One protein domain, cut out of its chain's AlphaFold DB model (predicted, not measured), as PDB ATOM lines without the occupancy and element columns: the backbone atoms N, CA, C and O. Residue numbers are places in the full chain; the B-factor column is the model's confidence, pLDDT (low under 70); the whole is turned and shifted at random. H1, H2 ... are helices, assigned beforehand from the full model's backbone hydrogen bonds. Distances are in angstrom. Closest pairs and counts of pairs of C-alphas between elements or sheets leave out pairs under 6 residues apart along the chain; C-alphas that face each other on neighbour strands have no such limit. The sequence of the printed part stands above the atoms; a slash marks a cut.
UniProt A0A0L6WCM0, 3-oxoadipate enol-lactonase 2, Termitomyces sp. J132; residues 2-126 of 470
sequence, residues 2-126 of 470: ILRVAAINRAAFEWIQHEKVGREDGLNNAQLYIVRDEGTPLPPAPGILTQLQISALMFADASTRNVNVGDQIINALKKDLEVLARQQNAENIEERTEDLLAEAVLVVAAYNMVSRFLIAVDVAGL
ATOM      1  N   ILE A   2      44.377  42.653  74.596       98.44
ATOM      2  CA  ILE A   2      44.914  42.372  75.951       98.44
ATOM      3  C   ILE A   2      44.584  40.954  76.437       98.44
ATOM      4  O   ILE A   2      45.473  40.169  76.726       98.44
ATOM      5  N   LEU A   3      43.304  40.575  76.409       98.50
ATOM      6  CA  LEU A   3      42.861  39.238  76.817       98.50
ATOM      7  C   LEU A   3      43.554  38.090  76.063       98.50
ATOM      8  O   LEU A   3      43.827  37.052  76.655       98.50
ATOM      9  N   ARG A   4      43.888  38.274  74.777       98.06
ATOM     10  CA  ARG A   4      44.620  37.256  74.012       98.06
ATOM     11  C   ARG A   4      46.069  37.135  74.482       98.06
ATOM     12  O   ARG A   4      46.581  36.024  74.565       98.06
ATOM     13  N   VAL A   5      46.698  38.263  74.815       98.44
ATOM     14  CA  VAL A   5      48.042  38.295  75.406       98.44
ATOM     15  C   VAL A   5      48.046  37.531  76.729       98.44
ATOM     16  O   VAL A   5      48.836  36.602  76.887       98.44
ATOM     17  N   ALA A   6      47.104  37.849  77.621       98.38
ATOM     18  CA  ALA A   6      46.934  37.156  78.893       98.38
ATOM     19  C   ALA A   6      46.727  35.644  78.711       98.38
ATOM     20  O   ALA A   6      47.358  34.857  79.418       98.38
ATOM     21  N   ALA A   7      45.891  35.242  77.744       97.81
ATOM     22  CA  ALA A   7      45.625  33.838  77.440       97.81
ATOM     23  C   ALA A   7      46.905  33.081  77.044       97.81
ATOM     24  O   ALA A   7      47.249  32.074  77.660       97.81
ATOM     25  N   ILE A   8      47.658  33.603  76.072       97.25
ATOM     26  CA  ILE A   8      48.870  32.945  75.557       97.25
ATOM     27  C   ILE A   8      49.993  32.942  76.598       97.25
ATOM     28  O   ILE A   8      50.681  31.933  76.759       97.25
ATOM     29  N   ASN A   9      50.168  34.048  77.323       97.06
ATOM     30  CA  ASN A   9      51.201  34.166  78.350       97.06
ATOM     31  C   ASN A   9      50.839  33.446  79.655       97.06
ATOM     32  O   ASN A   9      51.676  33.398  80.550       97.06
ATOM     33  N   ARG A  10      49.624  32.888  79.774       96.75
ATOM     34  CA  ARG A  10      49.096  32.270  81.002       96.75
ATOM     35  C   ARG A  10      49.069  33.232  82.201       96.75
ATOM     36  O   ARG A  10      49.260  32.829  83.340       96.75
ATOM     37  N   ALA A  11      48.801  34.515  81.957       97.94
ATOM     38  CA  ALA A  11      48.678  35.528  83.003       97.94
ATOM     39  C   ALA A  11      47.235  35.604  83.544       97.94
ATOM     40  O   ALA A  11      46.447  36.463  83.137       97.94
ATOM     41  N   ALA A  12      46.873  34.718  84.482       97.75
ATOM     42  CA  ALA A  12      45.506  34.622  85.012       97.75
ATOM     43  C   ALA A  12      45.017  35.916  85.684       97.75
ATOM     44  O   ALA A  12      43.878  36.332  85.460       97.75
ATOM     45  N   PHE A  13      45.880  36.604  86.441       97.62
ATOM     46  CA  PHE A  13      45.532  37.898  87.035       97.62
ATOM     47  C   PHE A  13      45.151  38.935  85.966       97.62
ATOM     48  O   PHE A  13      44.122  39.596  86.089       97.62
ATOM     49  N   GLU A  14      45.946  39.051  84.897       98.12
ATOM     50  CA  GLU A  14      45.687  39.985  83.796       98.12
ATOM     51  C   GLU A  14      44.337  39.703  83.132       98.12
ATOM     52  O   GLU A  14      43.547  40.629  82.937       98.12
ATOM     53  N   TRP A  15      44.052  38.425  82.859       98.44
ATOM     54  CA  TRP A  15      42.769  37.988  82.315       98.44
ATOM     55  C   TRP A  15      41.604  38.399  83.220       98.44
ATOM     56  O   TRP A  15      40.681  39.066  82.762       98.44
ATOM     57  N   ILE A  16      41.658  38.059  84.512       97.56
ATOM     58  CA  ILE A  16      40.568  38.309  85.472       97.56
ATOM     59  C   ILE A  16      40.240  39.803  85.594       97.56
ATOM     60  O   ILE A  16      39.072  40.162  85.755       97.56
ATOM     61  N   GLN A  17      41.249  40.677  85.528       97.38
ATOM     62  CA  GLN A  17      41.017  42.121  85.601       97.38
ATOM     63  C   GLN A  17      40.429  42.682  84.299       97.38
ATOM     64  O   GLN A  17      39.536  43.524  84.356       97.38
ATOM     65  N   HIS A  18      40.882  42.209  83.134       98.00
ATOM     66  CA  HIS A  18      40.461  42.772  81.845       98.00
ATOM     67  C   HIS A  18      39.206  42.122  81.263       98.00
ATOM     68  O   HIS A  18      38.558  42.722  80.411       98.00
ATOM     69  N   GLU A  19      38.835  40.919  81.699       97.69
ATOM     70  CA  GLU A  19      37.653  40.223  81.182       97.69
ATOM     71  C   GLU A  19      36.372  40.960  81.579       97.69
ATOM     72  O   GLU A  19      35.501  41.170  80.734       97.69
ATOM     73  N   LYS A  20      36.326  41.486  82.808       96.69
ATOM     74  CA  LYS A  20      35.238  42.342  83.303       96.69
ATOM     75  C   LYS A  20      35.084  43.607  82.463       96.69
ATOM     76  O   LYS A  20      33.985  43.897  82.005       96.69
ATOM     77  N   VAL A  21      36.197  44.294  82.194       97.25
ATOM     78  CA  VAL A  21      36.225  45.491  81.335       97.25
ATOM     79  C   VAL A  21      35.745  45.147  79.923       97.25
ATOM     80  O   VAL A  21      34.934  45.860  79.347       97.25
ATOM     81  N   GLY A  22      36.188  44.009  79.381       95.81
ATOM     82  CA  GLY A  22      35.732  43.523  78.082       95.81
ATOM     83  C   GLY A  22      34.220  43.292  78.027       95.81
ATOM     84  O   GLY A  22      33.590  43.630  77.031       95.81
ATOM     85  N   ARG A  23      33.619  42.749  79.092       95.31
ATOM     86  CA  ARG A  23      32.159  42.575  79.184       95.31
ATOM     87  C   ARG A  23      31.410  43.894  79.318       95.31
ATOM     88  O   ARG A  23      30.354  44.036  78.709       95.31
ATOM     89  N   GLU A  24      31.940  44.838  80.091       96.44
ATOM     90  CA  GLU A  24      31.382  46.192  80.205       96.44
ATOM     91  C   GLU A  24      31.351  46.906  78.844       96.44
ATOM     92  O   GLU A  24      30.403  47.636  78.562       96.44
ATOM     93  N   ASP A  25      32.321  46.610  77.973       93.50
ATOM     94  CA  ASP A  25      32.397  47.097  76.588       93.50
ATOM     95  C   ASP A  25      31.662  46.194  75.566       93.50
ATOM     96  O   ASP A  25      31.748  46.384  74.354       93.50
ATOM     97  N   GLY A  26      30.904  45.197  76.040       91.62
ATOM     98  CA  GLY A  26      29.987  44.403  75.218       91.62
ATOM     99  C   GLY A  26      30.519  43.065  74.693       91.62
ATOM    100  O   GLY A  26      29.834  42.436  73.880       91.62
ATOM    101  N   LEU A  27      31.685  42.582  75.145       92.88
ATOM    102  CA  LEU A  27      32.136  41.230  74.799       92.88
ATOM    103  C   LEU A  27      31.217  40.163  75.403       92.88
ATOM    104  O   LEU A  27      30.987  40.115  76.614       92.88
ATOM    105  N   ASN A  28      30.734  39.259  74.553       92.69
ATOM    106  CA  ASN A  28      29.890  38.139  74.967       92.69
ATOM    107  C   ASN A  28      30.695  36.844  75.197       92.69
ATOM    108  O   ASN A  28      31.896  36.766  74.927       92.69
ATOM    109  N   ASN A  29      30.020  35.793  75.681       93.19
ATOM    110  CA  ASN A  29      30.657  34.508  75.986       93.19
ATOM    111  C   ASN A  29      31.318  33.863  74.762       93.19
ATOM    112  O   ASN A  29      32.391  33.286  74.901       93.19
ATOM    113  N   ALA A  30      30.714  33.970  73.576       93.38
ATOM    114  CA  ALA A  30      31.254  33.376  72.356       93.38
ATOM    115  C   ALA A  30      32.557  34.064  71.924       93.38
ATOM    116  O   ALA A  30      33.540  33.397  71.607       93.38
ATOM    117  N   GLN A  31      32.591  35.397  71.975       94.75
ATOM    118  CA  GLN A  31      33.784  36.181  71.661       94.75
ATOM    119  C   GLN A  31      34.902  35.901  72.666       94.75
ATOM    120  O   GLN A  31      36.029  35.615  72.267       94.75
ATOM    121  N   LEU A  32      34.590  35.920  73.965       96.44
ATOM    122  CA  LEU A  32      35.566  35.612  75.009       96.44
ATOM    123  C   LEU A  32      36.079  34.171  74.909       96.44
ATOM    124  O   LEU A  32      37.254  33.944  75.176       96.44
ATOM    125  N   TYR A  33      35.241  33.212  74.497       96.06
ATOM    126  CA  TYR A  33      35.652  31.819  74.306       96.06
ATOM    127  C   TYR A  33      36.733  31.717  73.228       96.06
ATOM    128  O   TYR A  33      37.785  31.138  73.478       96.06
ATOM    129  N   ILE A  34      36.511  32.353  72.072       95.69
ATOM    130  CA  ILE A  34      37.485  32.392  70.968       95.69
ATOM    131  C   ILE A  34      38.772  33.110  71.396       95.69
ATOM    132  O   ILE A  34      39.872  32.666  71.079       95.69
ATOM    133  N   VAL A  35      38.656  34.218  72.137       96.69
ATOM    134  CA  VAL A  35      39.824  34.961  72.637       96.69
ATOM    135  C   VAL A  35      40.635  34.125  73.631       96.69
ATOM    136  O   VAL A  35      41.866  34.176  73.591       96.69
ATOM    137  N   ARG A  36      39.962  33.352  74.495       96.88
ATOM    138  CA  ARG A  36      40.582  32.464  75.484       96.88
ATOM    139  C   ARG A  36      41.283  31.291  74.811       96.88
ATOM    140  O   ARG A  36      42.407  30.997  75.179       96.88
ATOM    141  N   ASP A  37      40.632  30.621  73.864       95.31
ATOM    142  CA  ASP A  37      41.105  29.360  73.285       95.31
ATOM    143  C   ASP A  37      42.430  29.510  72.516       95.31
ATOM    144  O   ASP A  37      42.471  29.990  71.380       95.31
ATOM    145  N   GLU A  38      43.537  29.104  73.140       94.06
ATOM    146  CA  GLU A  38      44.865  29.161  72.535       94.06
ATOM    147  C   GLU A  38      45.244  27.941  71.673       94.06
ATOM    148  O   GLU A  38      46.318  27.967  71.063       94.06
ATOM    149  N   GLY A  39      44.423  26.881  71.660       91.81
ATOM    150  CA  GLY A  39      44.758  25.578  71.070       91.81
ATOM    151  C   GLY A  39      44.122  25.312  69.706       91.81
ATOM    152  O   GLY A  39      44.653  24.521  68.924       91.81
ATOM    153  N   THR A  40      43.008  25.972  69.405       92.88
ATOM    154  CA  THR A  40      42.344  25.873  68.102       92.88
ATOM    155  C   THR A  40      42.914  26.919  67.139       92.88
ATOM    156  O   THR A  40      43.083  28.077  67.537       92.88
ATOM    157  N   PRO A  41      43.202  26.571  65.865       92.12
ATOM    158  CA  PRO A  41      43.583  27.554  64.858       92.12
ATOM    159  C   PRO A  41      42.568  28.688  64.824       92.12
ATOM    160  O   PRO A  41      41.378  28.415  64.692       92.12
ATOM    161  N   LEU A  42      43.017  29.942  64.936       86.19
ATOM    162  CA  LEU A  42      42.099  31.078  64.995       86.19
ATOM    163  C   LEU A  42      41.190  31.077  63.756       86.19
ATOM    164  O   LEU A  42      41.681  31.244  62.634       86.19
ATOM    165  N   PRO A  43      39.876  30.865  63.921       67.38
ATOM    166  CA  PRO A  43      38.978  30.885  62.790       67.38
ATOM    167  C   PRO A  43      38.759  32.337  62.348       67.38
ATOM    168  O   PRO A  43      38.639  33.223  63.200       67.38
ATOM    169  N   PRO A  44      38.560  32.613  61.048       66.00
ATOM    170  CA  PRO A  44      37.588  33.644  60.736       66.00
ATOM    171  C   PRO A  44      36.267  33.172  61.359       66.00
ATOM    172  O   PRO A  44      35.753  32.139  60.951       66.00
ATOM    173  N   ALA A  45      35.755  33.874  62.371       74.81
ATOM    174  CA  ALA A  45      34.466  33.578  63.009       74.81
ATOM    175  C   ALA A  45      33.416  34.642  62.634       74.81
ATOM    176  O   ALA A  45      32.920  35.358  63.517       74.81
ATOM    177  N   PRO A  46      33.112  34.817  61.330       72.19
ATOM    178  CA  PRO A  46      32.105  35.771  60.897       72.19
ATOM    179  C   PRO A  46      30.763  35.430  61.554       72.19
ATOM    180  O   PRO A  46      30.369  34.268  61.641       72.19
ATOM    181  N   GLY A  47      30.080  36.455  62.059       77.19
ATOM    182  CA  GLY A  47      28.844  36.307  62.836       77.19
ATOM    183  C   GLY A  47      29.049  36.252  64.355       77.19
ATOM    184  O   GLY A  47      28.098  36.506  65.086       77.19
ATOM    185  N   ILE A  48      30.276  36.008  64.836       88.12
ATOM    186  CA  ILE A  48      30.639  36.138  66.262       88.12
ATOM    187  C   ILE A  48      31.573  37.331  66.472       88.12
ATOM    188  O   ILE A  48      31.334  38.177  67.337       88.12
ATOM    189  N   LEU A  49      32.640  37.404  65.676       90.69
ATOM    190  CA  LEU A  49      33.592  38.509  65.687       90.69
ATOM    191  C   LEU A  49      33.340  39.422  64.485       90.69
ATOM    192  O   LEU A  49      33.059  38.964  63.375       90.69
ATOM    193  N   THR A  50      33.463  40.727  64.706       91.50
ATOM    194  CA  THR A  50      33.545  41.706  63.613       91.50
ATOM    195  C   THR A  50      34.863  41.546  62.856       91.50
ATOM    196  O   THR A  50      35.835  41.013  63.391       91.50
ATOM    197  N   GLN A  51      34.929  42.056  61.625       92.12
ATOM    198  CA  GLN A  51      36.143  41.973  60.808       92.12
ATOM    199  C   GLN A  51      37.364  42.599  61.511       92.12
ATOM    200  O   GLN A  51      38.414  41.966  61.588       92.12
ATOM    201  N   LEU A  52      37.184  43.771  62.135       94.69
ATOM    202  CA  LEU A  52      38.221  44.426  62.938       94.69
ATOM    203  C   LEU A  52      38.650  43.582  64.149       94.69
ATOM    204  O   LEU A  52      39.834  43.498  64.461       94.69
ATOM    205  N   GLN A  53      37.709  42.933  64.844       95.00
ATOM    206  CA  GLN A  53      38.054  42.044  65.959       95.00
ATOM    207  C   GLN A  53      38.849  40.820  65.490       95.00
ATOM    208  O   GLN A  53      39.764  40.403  66.200       95.00
ATOM    209  N   ILE A  54      38.536  40.261  64.314       94.62
ATOM    210  CA  ILE A  54      39.274  39.132  63.728       94.62
ATOM    211  C   ILE A  54      40.725  39.543  63.459       94.62
ATOM    212  O   ILE A  54      41.641  38.896  63.966       94.62
ATOM    213  N   SER A  55      40.956  40.632  62.719       96.00
ATOM    214  CA  SER A  55      42.319  41.070  62.387       96.00
ATOM    215  C   SER A  55      43.111  41.519  63.619       96.00
ATOM    216  O   SER A  55      44.287  41.170  63.748       96.00
ATOM    217  N   ALA A  56      42.471  42.189  64.584       96.81
ATOM    218  CA  ALA A  56      43.100  42.561  65.852       96.81
ATOM    219  C   ALA A  56      43.464  41.342  66.715       96.81
ATOM    220  O   ALA A  56      44.509  41.336  67.370       96.81
ATOM    221  N   LEU A  57      42.624  40.300  66.727       96.75
ATOM    222  CA  LEU A  57      42.903  39.050  67.436       96.75
ATOM    223  C   LEU A  57      44.061  38.285  66.784       96.75
ATOM    224  O   LEU A  57      44.962  37.849  67.498       96.75
ATOM    225  N   MET A  58      44.069  38.177  65.451       95.50
ATOM    226  CA  MET A  58      45.160  37.550  64.697       95.50
ATOM    227  C   MET A  58      46.492  38.268  64.922       95.50
ATOM    228  O   MET A  58      47.512  37.615  65.137       95.50
ATOM    229  N   PHE A  59      46.488  39.604  64.921       97.44
ATOM    230  CA  PHE A  59      47.680  40.388  65.231       97.44
ATOM    231  C   PHE A  59      48.156  40.159  66.669       97.44
ATOM    232  O   PHE A  59      49.338  39.896  66.877       97.44
ATOM    233  N   ALA A  60      47.255  40.218  67.657       97.75
ATOM    234  CA  ALA A  60      47.618  39.998  69.056       97.75
ATOM    235  C   ALA A  60      48.193  38.591  69.287       97.75
ATOM    236  O   ALA A  60      49.192  38.450  69.985       97.75
ATOM    237  N   ASP A  61      47.607  37.563  68.669       97.12
ATOM    238  CA  ASP A  61      48.117  36.193  68.754       97.12
ATOM    239  C   ASP A  61      49.513  36.063  68.128       97.12
ATOM    240  O   ASP A  61      50.456  35.621  68.792       97.12
ATOM    241  N   ALA A  62      49.674  36.536  66.889       96.31
ATOM    242  CA  ALA A  62      50.938  36.450  66.172       96.31
ATOM    243  C   ALA A  62      52.053  37.253  66.856       96.31
ATOM    244  O   ALA A  62      53.159  36.734  66.992       96.31
ATOM    245  N   SER A  63      51.759  38.475  67.316       97.00
ATOM    246  CA  SER A  63      52.714  39.366  67.990       97.00
ATOM    247  C   SER A  63      53.109  38.889  69.386       97.00
ATOM    248  O   SER A  63      54.177  39.264  69.867       97.00
ATOM    249  N   THR A  64      52.272  38.097  70.060       97.81
ATOM    250  CA  THR A  64      52.633  37.495  71.349       97.81
ATOM    251  C   THR A  64      53.454  36.221  71.165       97.81
ATOM    252  O   THR A  64      54.418  36.005  71.898       97.81
ATOM    253  N   ARG A  65      53.121  35.383  70.176       96.12
ATOM    254  CA  ARG A  65      53.855  34.132  69.914       96.12
ATOM    255  C   ARG A  65      55.187  34.352  69.202       96.12
ATOM    256  O   ARG A  65      56.109  33.565  69.392       96.12
ATOM    257  N   ASN A  66      55.289  35.399  68.387       94.50
ATOM    258  CA  ASN A  66      56.434  35.655  67.522       94.50
ATOM    259  C   ASN A  66      56.908  37.102  67.653       94.50
ATOM    260  O   ASN A  66      56.110  38.031  67.693       94.50
ATOM    261  N   VAL A  67      58.230  37.299  67.631       86.75
ATOM    262  CA  VAL A  67      58.823  38.647  67.577       86.75
ATOM    263  C   VAL A  67      58.564  39.308  66.220       86.75
ATOM    264  O   VAL A  67      58.334  40.511  66.156       86.75
ATOM    265  N   ASN A  68      58.607  38.526  65.138       92.12
ATOM    266  CA  ASN A  68      58.331  39.007  63.789       92.12
ATOM    267  C   ASN A  68      56.913  38.599  63.367       92.12
ATOM    268  O   ASN A  68      56.620  37.406  63.274       92.12
ATOM    269  N   VAL A  69      56.054  39.583  63.107       94.56
ATOM    270  CA  VAL A  69      54.682  39.377  62.623       94.56
ATOM    271  C   VAL A  69      54.681  39.513  61.105       94.56
ATOM    272  O   VAL A  69      55.199  40.485  60.570       94.56
ATOM    273  N   GLY A  70      54.098  38.544  60.398       93.94
ATOM    274  CA  GLY A  70      54.075  38.566  58.935       93.94
ATOM    275  C   GLY A  70      53.273  39.739  58.359       93.94
ATOM    276  O   GLY A  70      52.195  40.068  58.861       93.94
ATOM    277  N   ASP A  71      53.752  40.300  57.243       95.00
ATOM    278  CA  ASP A  71      53.146  41.455  56.561       95.00
ATOM    279  C   ASP A  71      51.661  41.257  56.246       95.00
ATOM    280  O   ASP A  71      50.877  42.198  56.309       95.00
ATOM    281  N   GLN A  72      51.244  40.027  55.933       93.38
ATOM    282  CA  GLN A  72      49.840  39.709  55.662       93.38
ATOM    283  C   GLN A  72      48.926  40.036  56.856       93.38
ATOM    284  O   GLN A  72      47.845  40.584  56.658       93.38
ATOM    285  N   ILE A  73      49.370  39.750  58.084       94.75
ATOM    286  CA  ILE A  73      48.599  40.000  59.312       94.75
ATOM    287  C   ILE A  73      48.573  41.499  59.624       94.75
ATOM    288  O   ILE A  73      47.511  42.047  59.918       94.75
ATOM    289  N   ILE A  74      49.722  42.173  59.506       96.88
ATOM    290  CA  ILE A  74      49.830  43.623  59.730       96.88
ATOM    291  C   ILE A  74      48.952  44.381  58.729       96.88
ATOM    292  O   ILE A  74      48.157  45.230  59.126       96.88
ATOM    293  N   ASN A  75      49.043  44.042  57.442       97.50
ATOM    294  CA  ASN A  75      48.265  44.688  56.387       97.50
ATOM    295  C   ASN A  75      46.758  44.442  56.545       97.50
ATOM    296  O   ASN A  75      45.970  45.347  56.273       97.50
ATOM    297  N   ALA A  76      46.347  43.254  57.006       96.00
ATOM    298  CA  ALA A  76      44.944  42.968  57.301       96.00
ATOM    299  C   ALA A  76      44.408  43.856  58.436       96.00
ATOM    300  O   ALA A  76      43.367  44.487  58.265       96.00
ATOM    301  N   LEU A  77      45.141  43.970  59.552       97.75
ATOM    302  CA  LEU A  77      44.765  44.866  60.649       97.75
ATOM    303  C   LEU A  77      44.743  46.330  60.195       97.75
ATOM    304  O   LEU A  77      43.762  47.029  60.431       97.75
ATOM    305  N   LYS A  78      45.786  46.784  59.495       98.19
ATOM    306  CA  LYS A  78      45.888  48.159  58.987       98.19
ATOM    307  C   LYS A  78      44.696  48.532  58.105       98.19
ATOM    308  O   LYS A  78      44.124  49.604  58.275       98.19
ATOM    309  N   LYS A  79      44.277  47.627  57.214       98.00
ATOM    310  CA  LYS A  79      43.097  47.818  56.360       98.00
ATOM    311  C   LYS A  79      41.818  48.020  57.177       98.00
ATOM    312  O   LYS A  79      41.019  48.894  56.849       98.00
ATOM    313  N   ASP A  80      41.614  47.235  58.233       97.50
ATOM    314  CA  ASP A  80      40.426  47.365  59.083       97.50
ATOM    315  C   ASP A  80      40.482  48.619  59.976       97.50
ATOM    316  O   ASP A  80      39.453  49.253  60.219       97.50
ATOM    317  N   LEU A  81      41.676  49.041  60.407       98.38
ATOM    318  CA  LEU A  81      41.881  50.310  61.115       98.38
ATOM    319  C   LEU A  81      41.627  51.526  60.215       98.38
ATOM    320  O   LEU A  81      41.061  52.513  60.675       98.38
ATOM    321  N   GLU A  82      41.952  51.445  58.926       98.25
ATOM    322  CA  GLU A  82      41.624  52.485  57.943       98.25
ATOM    323  C   GLU A  82      40.106  52.645  57.775       98.25
ATOM    324  O   GLU A  82      39.583  53.757  57.649       98.25
ATOM    325  N   VAL A  83      39.361  51.532  57.812       97.75
ATOM    326  CA  VAL A  83      37.890  51.553  57.840       97.75
ATOM    327  C   VAL A  83      37.387  52.226  59.121       97.75
ATOM    328  O   VAL A  83      36.500  53.077  59.041       97.75
ATOM    329  N   LEU A  84      37.976  51.908  60.278       97.00
ATOM    330  CA  LEU A  84      37.630  52.547  61.550       97.00
ATOM    331  C   LEU A  84      37.922  54.058  61.537       97.00
ATOM    332  O   LEU A  84      37.072  54.845  61.948       97.00
ATOM    333  N   ALA A  85      39.075  54.483  61.015       97.38
ATOM    334  CA  ALA A  85      39.446  55.894  60.899       97.38
ATOM    335  C   ALA A  85      38.436  56.684  60.048       97.38
ATOM    336  O   ALA A  85      38.033  57.789  60.418       97.38
ATOM    337  N   ARG A  86      37.951  56.087  58.947       96.88
ATOM    338  CA  ARG A  86      36.869  56.667  58.134       96.88
ATOM    339  C   ARG A  86      35.556  56.771  58.907       96.88
ATOM    340  O   ARG A  86      34.899  57.802  58.834       96.88
ATOM    341  N   GLN A  87      35.179  55.733  59.652       95.62
ATOM    342  CA  GLN A  87      33.960  55.735  60.475       95.62
ATOM    343  C   GLN A  87      34.011  56.783  61.595       95.62
ATOM    344  O   GLN A  87      32.981  57.346  61.960       95.62
ATOM    345  N   GLN A  88      35.208  57.078  62.103       95.44
ATOM    346  CA  GLN A  88      35.455  58.138  63.082       95.44
ATOM    347  C   GLN A  88      35.516  59.546  62.459       95.44
ATOM    348  O   GLN A  88      35.714  60.512  63.189       95.44
ATOM    349  N   ASN A  89      35.311  59.684  61.141       95.00
ATOM    350  CA  ASN A  89      35.419  60.944  60.397       95.00
ATOM    351  C   ASN A  89      36.765  61.659  60.616       95.00
ATOM    352  O   ASN A  89      36.800  62.878  60.781       95.00
ATOM    353  N   ALA A  90      37.870  60.907  60.644       94.06
ATOM    354  CA  ALA A  90      39.192  61.499  60.811       94.06
ATOM    355  C   ALA A  90      39.541  62.432  59.635       94.06
ATOM    356  O   ALA A  90      39.306  62.098  58.473       94.06
ATOM    357  N   GLU A  91      40.126  63.595  59.941       93.81
ATOM    358  CA  GLU A  91      40.507  64.598  58.934       93.81
ATOM    359  C   GLU A  91      41.603  64.079  57.990       93.81
ATOM    360  O   GLU A  91      41.551  64.316  56.783       93.81
ATOM    361  N   ASN A  92      42.559  63.318  58.533       97.00
ATOM    362  CA  ASN A  92      43.601  62.624  57.786       97.00
ATOM    363  C   ASN A  92      43.518  61.113  58.056       97.00
ATOM    364  O   ASN A  92      43.935  60.629  59.107       97.00
ATOM    365  N   ILE A  93      42.952  60.368  57.102       97.44
ATOM    366  CA  ILE A  93      42.728  58.921  57.239       97.44
ATOM    367  C   ILE A  93      44.045  58.151  57.346       97.44
ATOM    368  O   ILE A  93      44.128  57.216  58.137       97.44
ATOM    369  N   GLU A  94      45.057  58.522  56.562       96.94
ATOM    370  CA  GLU A  94      46.337  57.807  56.528       96.94
ATOM    371  C   GLU A  94      47.072  57.955  57.862       96.94
ATOM    372  O   GLU A  94      47.385  56.955  58.503       96.94
ATOM    373  N   GLU A  95      47.231  59.192  58.332       97.44
ATOM    374  CA  GLU A  95      47.856  59.496  59.624       97.44
ATOM    375  C   GLU A  95      47.109  58.826  60.781       97.44
ATOM    376  O   GLU A  95      47.716  58.114  61.578       97.44
ATOM    377  N   ARG A  96      45.771  58.928  60.816       97.94
ATOM    378  CA  ARG A  96      44.984  58.279  61.872       97.94
ATOM    379  C   ARG A  96      45.101  56.754  61.842       97.94
ATOM    380  O   ARG A  96      45.034  56.119  62.892       97.94
ATOM    381  N   THR A  97      45.253  56.156  60.662       98.19
ATOM    382  CA  THR A  97      45.447  54.705  60.524       98.19
ATOM    383  C   THR A  97      46.797  54.273  61.093       98.19
ATOM    384  O   THR A  97      46.853  53.266  61.798       98.19
ATOM    385  N   GLU A  98      47.866  55.028  60.824       98.19
ATOM    386  CA  GLU A  98      49.190  54.770  61.407       98.19
ATOM    387  C   GLU A  98      49.184  54.935  62.929       98.19
ATOM    388  O   GLU A  98      49.719  54.079  63.631       98.19
ATOM    389  N   ASP A  99      48.514  55.969  63.448       98.06
ATOM    390  CA  ASP A  99      48.361  56.175  64.894       98.06
ATOM    391  C   ASP A  99      47.651  54.990  65.554       98.06
ATOM    392  O   ASP A  99      48.150  54.420  66.523       98.06
ATOM    393  N   LEU A 100      46.509  54.565  65.002       98.31
ATOM    394  CA  LEU A 100      45.759  53.414  65.511       98.31
ATOM    395  C   LEU A 100      46.581  52.118  65.449       98.31
ATOM    396  O   LEU A 100      46.482  51.277  66.345       98.31
ATOM    397  N   LEU A 101      47.394  51.942  64.404       98.38
ATOM    398  CA  LEU A 101      48.283  50.788  64.287       98.38
ATOM    399  C   LEU A 101      49.385  50.840  65.354       98.38
ATOM    400  O   LEU A 101      49.638  49.831  66.012       98.38
ATOM    401  N   ALA A 102      49.999  52.006  65.568       98.19
ATOM    402  CA  ALA A 102      50.997  52.212  66.612       98.19
ATOM    403  C   ALA A 102      50.409  51.975  68.014       98.19
ATOM    404  O   ALA A 102      51.039  51.296  68.827       98.19
ATOM    405  N   GLU A 103      49.189  52.450  68.280       98.12
ATOM    406  CA  GLU A 103      48.442  52.177  69.513       98.12
ATOM    407  C   GLU A 103      48.212  50.666  69.696       98.12
ATOM    408  O   GLU A 103      48.521  50.117  70.756       98.12
ATOM    409  N   ALA A 104      47.741  49.959  68.663       98.06
ATOM    410  CA  ALA A 104      47.499  48.515  68.712       98.06
ATOM    411  C   ALA A 104      48.783  47.710  68.991       98.06
ATOM    412  O   ALA A 104      48.782  46.797  69.827       98.06
ATOM    413  N   VAL A 105      49.891  48.068  68.330       97.88
ATOM    414  CA  VAL A 105      51.222  47.475  68.553       97.88
ATOM    415  C   VAL A 105      51.688  47.742  69.984       97.88
ATOM    416  O   VAL A 105      52.112  46.812  70.676       97.88
ATOM    417  N   LEU A 106      51.582  48.990  70.448       98.31
ATOM    418  CA  LEU A 106      52.005  49.390  71.786       98.31
ATOM    419  C   LEU A 106      51.209  48.655  72.867       98.31
ATOM    420  O   LEU A 106      51.808  48.183  73.829       98.31
ATOM    421  N   VAL A 107      49.893  48.498  72.695       98.31
ATOM    422  CA  VAL A 107      49.039  47.740  73.621       98.31
ATOM    423  C   VAL A 107      49.530  46.299  73.740       98.31
ATOM    424  O   VAL A 107      49.773  45.828  74.849       98.31
ATOM    425  N   VAL A 108      49.730  45.592  72.626       98.38
ATOM    426  CA  VAL A 108      50.174  44.189  72.677       98.38
ATOM    427  C   VAL A 108      51.584  44.069  73.263       98.38
ATOM    428  O   VAL A 108      51.827  43.208  74.109       98.38
ATOM    429  N   ALA A 109      52.514  44.940  72.868       98.06
ATOM    430  CA  ALA A 109      53.886  44.918  73.371       98.06
ATOM    431  C   ALA A 109      53.961  45.226  74.877       98.06
ATOM    432  O   ALA A 109      54.627  44.506  75.627       98.06
ATOM    433  N   ALA A 110      53.246  46.257  75.334       98.50
ATOM    434  CA  ALA A 110      53.201  46.639  76.739       98.50
ATOM    435  C   ALA A 110      52.590  45.523  77.590       98.50
ATOM    436  O   ALA A 110      53.172  45.159  78.610       98.50
ATOM    437  N   TYR A 111      51.483  44.919  77.152       98.38
ATOM    438  CA  TYR A 111      50.876  43.826  77.907       98.38
ATOM    439  C   TYR A 111      51.722  42.555  77.907       98.38
ATOM    440  O   TYR A 111      51.796  41.897  78.933       98.38
ATOM    441  N   ASN A 112      52.487  42.263  76.851       98.19
ATOM    442  CA  ASN A 112      53.472  41.176  76.903       98.19
ATOM    443  C   ASN A 112      54.537  41.398  77.992       98.19
ATOM    444  O   ASN A 112      54.950  40.453  78.667       98.19
ATOM    445  N   MET A 113      54.980  42.644  78.190       98.12
ATOM    446  CA  MET A 113      55.875  42.998  79.297       98.12
ATOM    447  C   MET A 113      55.160  42.887  80.653       98.12
ATOM    448  O   MET A 113      55.719  42.316  81.591       98.12
ATOM    449  N   VAL A 114      53.927  43.396  80.754       98.19
ATOM    450  CA  VAL A 114      53.115  43.349  81.980       98.19
ATOM    451  C   VAL A 114      52.841  41.907  82.401       98.19
ATOM    452  O   VAL A 114      53.125  41.578  83.548       98.19
ATOM    453  N   SER A 115      52.400  41.027  81.499       97.50
ATOM    454  CA  SER A 115      52.163  39.608  81.789       97.50
ATOM    455  C   SER A 115      53.391  38.956  82.431       97.50
ATOM    456  O   SER A 115      53.278  38.285  83.454       97.50
ATOM    457  N   ARG A 116      54.589  39.200  81.877       96.19
ATOM    458  CA  ARG A 116      55.851  38.658  82.412       96.19
ATOM    459  C   ARG A 116      56.155  39.178  83.810       96.19
ATOM    460  O   ARG A 116      56.603  38.406  84.650       96.19
ATOM    461  N   PHE A 117      55.912  40.463  84.057       97.75
ATOM    462  CA  PHE A 117      56.064  41.042  85.388       97.75
ATOM    463  C   PHE A 117      55.081  40.411  86.381       97.75
ATOM    464  O   PHE A 117      55.511  39.949  87.433       97.75
ATOM    465  N   LEU A 118      53.791  40.344  86.029       96.69
ATOM    466  CA  LEU A 118      52.730  39.802  86.884       96.69
ATOM    467  C   LEU A 118      52.997  38.348  87.288       96.69
ATOM    468  O   LEU A 118      52.813  37.999  88.453       96.69
ATOM    469  N   ILE A 119      53.457  37.530  86.339       95.56
ATOM    470  CA  ILE A 119      53.818  36.129  86.581       95.56
ATOM    471  C   ILE A 119      55.076  36.043  87.452       95.56
ATOM    472  O   ILE A 119      55.087  35.304  88.429       95.56
ATOM    473  N   ALA A 120      56.125  36.816  87.147       96.56
ATOM    474  CA  ALA A 120      57.399  36.738  87.868       96.56
ATOM    475  C   ALA A 120      57.302  37.147  89.345       96.56
ATOM    476  O   ALA A 120      58.075  36.658  90.166       96.56
ATOM    477  N   VAL A 121      56.382  38.055  89.679       96.69
ATOM    478  CA  VAL A 121      56.152  38.508  91.061       96.69
ATOM    479  C   VAL A 121      54.948  37.827  91.722       96.69
ATOM    480  O   VAL A 121      54.573  38.228  92.822       96.69
ATOM    481  N   ASP A 122      54.354  36.827  91.059       94.81
ATOM    482  CA  ASP A 122      53.205  36.041  91.524       94.81
ATOM    483  C   ASP A 122      52.059  36.903  92.080       94.81
ATOM    484  O   ASP A 122      51.593  36.749  93.215       94.81
ATOM    485  N   VAL A 123      51.616  37.885  91.286       94.31
ATOM    486  CA  VAL A 123      50.565  38.810  91.732       94.31
ATOM    487  C   VAL A 123      49.305  38.034  92.107       94.31
ATOM    488  O   VAL A 123      48.722  37.325  91.288       94.31
ATOM    489  N   ALA A 124      48.868  38.238  93.351       93.12
ATOM    490  CA  ALA A 124      47.706  37.591  93.957       93.12
ATOM    491  C   ALA A 124      47.783  36.050  94.052       93.12
ATOM    492  O   ALA A 124      46.751  35.431  94.299       93.12
ATOM    493  N   GLY A 125      48.967  35.441  93.907       93.81
ATOM    494  CA  GLY A 125      49.131  33.984  93.984       93.81
ATOM    495  C   GLY A 125      48.552  33.231  92.785       93.81
ATOM    496  O   GLY A 125      48.031  32.133  92.957       93.81
ATOM    497  N   LEU A 126      48.532  33.855  91.602       94.06
ATOM    498  CA  LEU A 126      47.855  33.340  90.403       94.06
ATOM    499  C   LEU A 126      48.818  32.937  89.273       94.06
ATOM    500  O   LEU A 126      48.367  32.744  88.145       94.06
TER     501      LEU A 126
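Overview. This is residues 2 to 126 of the 470 residues of the protein "3-oxoadipate enol-lactonase 2" of Termitomyces sp. J132 (UniProt A0A0L6WCM0). One long helix, H6, makes the longest axis, and two helical hairpins, H1 with H2 and H4 with H5, pack along one side of it; the short H3 packs on H1, away from H6. Along H6 its partners come in the order H5, H4, H1, H2. The printed part has 125 residues, with six named helices, H1 to H6 in chain order, and no named strand: all helix, the packing mostly crossed. The whole is compact, with a radius of gyration of the C-alphas of 14.9 A, and elongated, spanning 47 by 28 by 27 A.

Arrangement. H1, residues 2 to 9, forms a hairpin with H2, residues 12 to 24, at a shallow tilt of 24 degrees; their closest C-alphas, Ala 6 and Trp 15, are 5.5 A apart. H3, residues 29 to 36, touches H1, the closest C-alphas being Arg 4 and Val 35 at 5.5 A. H4, residues 51 to 65, touches H1, with C-alphas Val 5 and Thr 64 closest at 6.2 A. H4 and H5, residues 71 to 87, form a hairpin at a steep tilt of 38 degrees, closest at C-alphas Ser 55 and Leu 77, 4.8 A. H6, residues 93 to 120, touches H5 with residues 93 to 101 alone, closest at C-alphas Glu 82 and Thr 97, 5.1 A. It touches H4 with residues 104 to 112 alone, closest at C-alphas Ala 60 and Val 108, 6.1 A. It touches H1 with residues 107 to 116 alone, closest at C-alphas Val 5 and Asn 112, 6.3 A. H3 and H6 are apart. Every O i to N i+4 pair is within hydrogen-bond range in H1, H3, H4, H5 and H6, and 7 of 9 in H2.

Along the chain. H1 begins at C-alpha 2 (44.914, 42.372, 75.951). H4 measures 21.4 A, H5 24.2 A and H6 40.6 A, ending at C-alpha 120 (57.399, 36.738, 87.868).

Size, cuts and confidence. The C-alphas of Glu 91 and Gly 125 are farthest apart, 47.3 A. The printed part has no cut; the link from H3 to H4, residues 37 to 50, is long. Residues 43 to 44 are under 70 in pLDDT.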